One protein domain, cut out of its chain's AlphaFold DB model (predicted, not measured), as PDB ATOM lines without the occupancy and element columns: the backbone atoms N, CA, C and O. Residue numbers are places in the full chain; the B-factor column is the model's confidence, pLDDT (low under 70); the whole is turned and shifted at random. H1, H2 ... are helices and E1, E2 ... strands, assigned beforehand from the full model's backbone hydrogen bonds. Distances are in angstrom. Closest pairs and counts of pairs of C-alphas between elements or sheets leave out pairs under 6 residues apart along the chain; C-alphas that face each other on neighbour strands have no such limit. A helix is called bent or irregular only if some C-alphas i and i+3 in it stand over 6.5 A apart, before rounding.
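This is residues 26 to 70 of the 107 residues of an uncharacterized protein of Candidatus Terasakiella magnetica (UniProt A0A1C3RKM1). A small three-stranded sheet makes the middle of this domain, with the short helix H2 standing up from one face and the one-turn helix H1 out at one end. The turn of the E1-E2 hairpin, residues 41 to 44, makes the opposite end of the long axis. The printed part has 45 residues, with named elements in the order H1, E1, E2, H2, E3; the sheet runs E2, E1, E3, all antiparallel, and the class is mixed, helices and strands. It is compact, with a radius of gyration of the C-alphas of 10.4 A, yet elongated in outline, spanning 32 by 18 by 15 A.

H1, residues 26 to 29, begins at C-alpha 26 (3.338, 114.562, 101.706). E1, residues 36 to 40, is 13.5 A long, and E2, residues 45 to 48, is 10.3 A. H2, residues 53 to 58, is irregular: C-alphas 54 and 57 are 8.1 A apart. E3, residues 59 to 63, is 11.5 A long and ends at C-alpha 63 (9.545, 118.783, 96.658).

E1 is the inner strand. With E2 it forms a hairpin at 149 degrees, N 39 and O 46 being 2.8 A apart; with E3 it is antiparallel at 168 degrees, N 38 and O 61 being 2.9 A apart. E2, H2 and E3 form a split strand-helix-strand unit, two strands running the same way with E1 between them, and its crossover is right-handed. H2 is on the sheet, over E3, and stands up from it at 56 degrees; the closest C-alphas of H2 and E1, Arg 58 and Lys 40, are 5.3 A apart. H2 has 0 of 2 O i to N i+4 pairs within hydrogen-bond range and 2 of 3 O i to N i+3 pairs; H1 is too short for an i+4 pair. H1 is not on the sheet, but only just, with 4 pairs of C-alphas within 10 A, and is apart from H2.

The C-alphas farthest apart, of Glu 28 and Gly 43, are 32.2 A apart. The printed part has no cut and no long link. Mean pLDDT of the printed part is 88.8; residue 31 alone is under 70.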
ATOM      1  N   TYR A  26       2.978 113.541 102.683       70.81
ATOM      2  CA  TYR A  26       3.338 114.562 101.706       70.81
ATOM      3  C   TYR A  26       4.332 114.034 100.665       70.81
ATOM      4  O   TYR A  26       4.089 114.190  99.472       70.81
ATOM      5  N   GLU A  27       5.406 113.366 101.104       71.69
ATOM      6  CA  GLU A  27       6.427 112.792 100.216       71.69
ATOM      7  C   GLU A  27       5.830 111.736  99.274       71.69
ATOM      8  O   GLU A  27       6.202 111.694  98.107       71.69
ATOM      9  N   GLU A  28       4.874 110.929  99.750       75.06
ATOM     10  CA  GLU A  28       4.156 109.930  98.941       75.06
ATOM     11  C   GLU A  28       3.366 110.578  97.787       75.06
ATOM     12  O   GLU A  28       3.355 110.058  96.675       75.06
ATOM     13  N   ALA A  29       2.750 111.742  98.016       76.06
ATOM     14  CA  ALA A  29       1.949 112.441  97.008       76.06
ATOM     15  C   ALA A  29       2.786 113.167  95.939       76.06
ATOM     16  O   ALA A  29       2.286 113.449  94.849       76.06
ATOM     17  N   VAL A  30       4.043 113.497  96.248       73.88
ATOM     18  CA  VAL A  30       4.955 114.220  95.343       73.88
ATOM     19  C   VAL A  30       6.099 113.347  94.829       73.88
ATOM     20  O   VAL A  30       7.018 113.859  94.198       73.88
ATOM     21  N   TYR A  31       6.046 112.038  95.082       69.44
ATOM     22  CA  TYR A  31       7.139 111.113  94.783       69.44
ATOM     23  C   TYR A  31       7.433 110.986  93.282       69.44
ATOM     24  O   TYR A  31       8.586 110.841  92.889       69.44
ATOM     25  N   ASP A  32       6.397 111.093  92.446       77.56
ATOM     26  CA  ASP A  32       6.508 110.985  90.985       77.56
ATOM     27  C   ASP A  32       7.000 112.279  90.307       77.56
ATOM     28  O   ASP A  32       7.166 112.323  89.087       77.56
ATOM     29  N   TRP A  33       7.210 113.354  91.073       80.69
ATOM     30  CA  TRP A  33       7.640 114.649  90.549       80.69
ATOM     31  C   TRP A  33       9.158 114.788  90.602       80.69
ATOM     32  O   TRP A  33       9.822 114.245  91.483       80.69
ATOM     33  N   GLU A  34       9.715 115.572  89.675       85.19
ATOM     34  CA  GLU A  34      11.140 115.890  89.703       85.19
ATOM     35  C   GLU A  34      11.478 116.648  91.004       85.19
ATOM     36  O   GLU A  34      10.863 117.689  91.284       85.19
ATOM     37  N   PRO A  35      12.412 116.131  91.828       89.94
ATOM     38  CA  PRO A  35      12.708 116.714  93.123       89.94
ATOM     39  C   PRO A  35      13.276 118.120  92.963       89.94
ATOM     40  O   PRO A  35      14.056 118.406  92.053       89.94
ATOM     41  N   ARG A  36      12.873 119.024  93.862       94.06
ATOM     42  CA  ARG A  36      13.312 120.418  93.810       94.06
ATOM     43  C   ARG A  36      13.523 120.993  95.200       94.06
ATOM     44  O   ARG A  36      12.589 121.043  95.993       94.06
ATOM     45  N   TYR A  37      14.718 121.505  95.470       94.62
ATOM     46  CA  TYR A  37      15.130 122.058  96.761       94.62
ATOM     47  C   TYR A  37      15.396 123.553  96.625       94.62
ATOM     48  O   TYR A  37      16.288 123.952  95.880       94.62
ATOM     49  N   CYS A  38      14.622 124.390  97.319       95.75
ATOM     50  CA  CYS A  38      14.682 125.845  97.192       95.75
ATOM     51  C   CYS A  38      15.302 126.503  98.430       95.75
ATOM     52  O   CYS A  38      14.804 126.353  99.548       95.75
ATOM     53  N   TYR A  39      16.346 127.301  98.217       97.00
ATOM     54  CA  TYR A  39      17.139 127.949  99.257       97.00
ATOM     55  C   TYR A  39      17.069 129.469  99.151       97.00
ATOM     56  O   TYR A  39      17.075 130.044  98.058       97.00
ATOM     57  N   LYS A  40      17.054 130.137 100.305       97.06
ATOM     58  CA  LYS A  40      17.135 131.595 100.393       97.06
ATOM     59  C   LYS A  40      18.569 132.047 100.119       97.06
ATOM     60  O   LYS A  40      19.465 131.744 100.899       97.06
ATOM     61  N   GLN A  41      18.770 132.825  99.060       93.69
ATOM     62  CA  GLN A  41      20.036 133.474  98.717       93.69
ATOM     63  C   GLN A  41      19.979 134.982  99.007       93.69
ATOM     64  O   GLN A  41      18.956 135.512  99.449       93.69
ATOM     65  N   LEU A  42      21.098 135.690  98.822       91.19
ATOM     66  CA  LEU A  42      21.124 137.150  98.955       91.19
ATOM     67  C   LEU A  42      20.290 137.765  97.817       91.19
ATOM     68  O   LEU A  42      20.732 137.820  96.676       91.19
ATOM     69  N   GLY A  43      19.053 138.166  98.128       91.56
ATOM     70  CA  GLY A  43      18.143 138.851  97.202       91.56
ATOM     71  C   GLY A  43      17.245 137.961  96.331       91.56
ATOM     72  O   GLY A  43      16.468 138.492  95.548       91.56
ATOM     73  N   SER A  44      17.306 136.630  96.446       93.00
ATOM     74  CA  SER A  44      16.451 135.723  95.657       93.00
ATOM     75  C   SER A  44      16.270 134.353  96.317       93.00
ATOM     76  O   SER A  44      16.920 134.036  97.314       93.00
ATOM     77  N   ILE A  45      15.374 133.538  95.757       96.38
ATOM     78  CA  ILE A  45      15.268 132.105  96.049       96.38
ATOM     79  C   ILE A  45      15.837 131.357  94.846       96.38
ATOM     80  O   ILE A  45      15.406 131.593  93.720       96.38
ATOM     81  N   GLN A  46      16.790 130.460  95.086       95.38
ATOM     82  CA  GLN A  46      17.341 129.577  94.057       95.38
ATOM     83  C   GLN A  46      16.933 128.145  94.345       95.38
ATOM     84  O   GLN A  46      16.936 127.731  95.505       95.38
ATOM     85  N   CYS A  47      16.584 127.399  93.301       94.94
ATOM     86  CA  CYS A  47      16.160 126.020  93.443       94.94
ATOM     87  C   CYS A  47      17.013 125.075  92.604       94.94
ATOM     88  O   CYS A  47      17.365 125.403  91.473       94.94
ATOM     89  N   PHE A  48      17.283 123.899  93.159       94.19
ATOM     90  CA  PHE A  48      18.155 122.879  92.585       94.19
ATOM     91  C   PHE A  48      17.435 121.532  92.544       94.19
ATOM     92  O   PHE A  48      16.503 121.315  93.318       94.19
ATOM     93  N   SER A  49      17.863 120.638  91.656       92.50
ATOM     94  CA  SER A  49      17.366 119.257  91.583       92.50
ATOM     95  C   SER A  49      17.873 118.384  92.737       92.50
ATOM     96  O   SER A  49      17.220 117.424  93.128       92.50
ATOM     97  N   GLU A  50      19.017 118.746  93.319       92.00
ATOM     98  CA  GLU A  50      19.661 118.041  94.429       92.00
ATOM     99  C   GLU A  50      19.788 118.942  95.667       92.00
ATOM    100  O   GLU A  50      19.871 120.171  95.540       92.00
ATOM    101  N   PRO A  51      19.804 118.364  96.880       93.06
ATOM    102  CA  PRO A  51      19.947 119.142  98.097       93.06
ATOM    103  C   PRO A  51      21.375 119.674  98.253       93.06
ATOM    104  O   PRO A  51      22.356 118.938  98.208       93.06
ATOM    105  N   VAL A  52      21.491 120.974  98.513       93.00
ATOM    106  CA  VAL A  52      22.763 121.645  98.795       93.00
ATOM    107  C   VAL A  52      23.002 121.648 100.306       93.00
ATOM    108  O   VAL A  52      22.505 122.520 101.022       93.00
ATOM    109  N   HIS A  53      23.784 120.688 100.813       91.31
ATOM    110  CA  HIS A  53      24.034 120.543 102.260       91.31
ATOM    111  C   HIS A  53      24.685 121.769 102.904       91.31
ATOM    112  O   HIS A  53      24.363 122.100 104.043       91.31
ATOM    113  N   ARG A  54      25.550 122.487 102.175       89.44
ATOM    114  CA  ARG A  54      26.168 123.741 102.649       89.44
ATOM    115  C   ARG A  54      25.123 124.776 103.082       89.44
ATOM    116  O   ARG A  54      25.352 125.509 104.041       89.44
ATOM    117  N   ASP A  55      23.996 124.828 102.380       92.00
ATOM    118  CA  ASP A  55      22.951 125.831 102.570       92.00
ATOM    119  C   ASP A  55      21.742 125.269 103.339       92.00
ATOM    120  O   ASP A  55      20.685 125.896 103.361       92.00
ATOM    121  N   ALA A  56      21.879 124.123 104.021       91.44
ATOM    122  CA  ALA A  56      20.779 123.444 104.718       91.44
ATOM    123  C   ALA A  56      19.986 124.360 105.674       91.44
ATOM    124  O   ALA A  56      18.760 124.299 105.713       91.44
ATOM    125  N   ALA A  57      20.660 125.278 106.377       93.00
ATOM    126  CA  ALA A  57      20.024 126.243 107.285       93.00
ATOM    127  C   ALA A  57      19.166 127.316 106.579       93.00
ATOM    128  O   ALA A  57      18.462 128.083 107.233       93.00
ATOM    129  N   ARG A  58      19.251 127.410 105.249       95.00
ATOM    130  CA  ARG A  58      18.564 128.405 104.411       95.00
ATOM    131  C   ARG A  58      17.498 127.765 103.523       95.00
ATOM    132  O   ARG A  58      16.990 128.440 102.625       95.00
ATOM    133  N   LEU A  59      17.181 126.487 103.733       94.94
ATOM    134  CA  LEU A  59      16.122 125.794 103.009       94.94
ATOM    135  C   LEU A  59      14.770 126.450 103.315       94.94
ATOM    136  O   LEU A  59      14.404 126.626 104.474       94.94
ATOM    137  N   VAL A  60      14.043 126.820 102.265       94.88
ATOM    138  CA  VAL A  60      12.717 127.450 102.372       94.88
ATOM    139  C   VAL A  60      11.620 126.428 102.113       94.88
ATOM    140  O   VAL A  60      10.623 126.405 102.826       94.88
ATOM    141  N   ASN A  61      11.794 125.601 101.080       92.94
ATOM    142  CA  ASN A  61      10.861 124.540 100.727       92.94
ATOM    143  C   ASN A  61      11.565 123.455  99.900       92.94
ATOM    144  O   ASN A  61      12.606 123.716  99.290       92.94
ATOM    145  N   TYR A  62      10.974 122.265  99.848       91.50
ATOM    146  CA  TYR A  62      11.411 121.175  98.987       91.50
ATOM    147  C   TYR A  62      10.219 120.375  98.439       91.50
ATOM    148  O   TYR A  62       9.150 120.303  99.046       91.50
ATOM    149  N   TYR A  63      10.423 119.772  97.273       89.75
ATOM    150  CA  TYR A  63       9.545 118.783  96.658       89.75
ATOM    151  C   TYR A  63      10.335 117.485  96.495       89.75
ATOM    152  O   TYR A  63      11.463 117.527  96.004       89.75
ATOM    153  N   GLY A  64       9.760 116.358  96.918       87.62
ATOM    154  CA  GLY A  64      10.425 115.052  96.925       87.62
ATOM    155  C   GLY A  64      10.987 114.666  98.303       87.62
ATOM    156  O   GLY A  64      10.483 115.144  99.321       87.62
ATOM    157  N   PRO A  65      12.004 113.785  98.367       87.62
ATOM    158  CA  PRO A  65      12.522 113.258  99.627       87.62
ATOM    159  C   PRO A  65      13.209 114.338 100.467       87.62
ATOM    160  O   PRO A  65      13.978 115.153  99.948       87.62
ATOM    161  N   HIS A  66      12.986 114.304 101.782       88.56
ATOM    162  CA  HIS A  66      13.591 115.244 102.718       88.56
ATOM    163  C   HIS A  66      15.135 115.232 102.616       88.56
ATOM    164  O   HIS A  66      15.746 114.157 102.609       88.56
ATOM    165  N   PRO A  67      15.802 116.405 102.594       89.19
ATOM    166  CA  PRO A  67      17.247 116.517 102.370       89.19
ATOM    167  C   PRO A  67      18.111 115.791 103.414       89.19
ATOM    168  O   PRO A  67      19.243 115.425 103.120       89.19
ATOM    169  N   SER A  68      17.587 115.518 104.615       87.38
ATOM    170  CA  SER A  68      18.305 114.733 105.636       87.38
ATOM    171  C   SER A  68      18.488 113.255 105.282       87.38
ATOM    172  O   SER A  68      19.221 112.562 105.980       87.38
ATOM    173  N   ARG A  69      17.798 112.747 104.251       84.81
ATOM    174  CA  ARG A  69      17.996 111.383 103.738       84.81
ATOM    175  C   ARG A  69      19.296 111.252 102.937       84.81
ATOM    176  O   ARG A  69      19.756 110.137 102.721       84.81
ATOM    177  N   PHE A  70      19.868 112.371 102.493       86.44
ATOM    178  CA  PHE A  70      21.075 112.403 101.677       86.44
ATOM    179  C   PHE A  70      22.314 112.530 102.559       86.44
ATOM    180  O   PHE A  70      22.337 113.326 103.505       86.44
TER     181      PHE A  70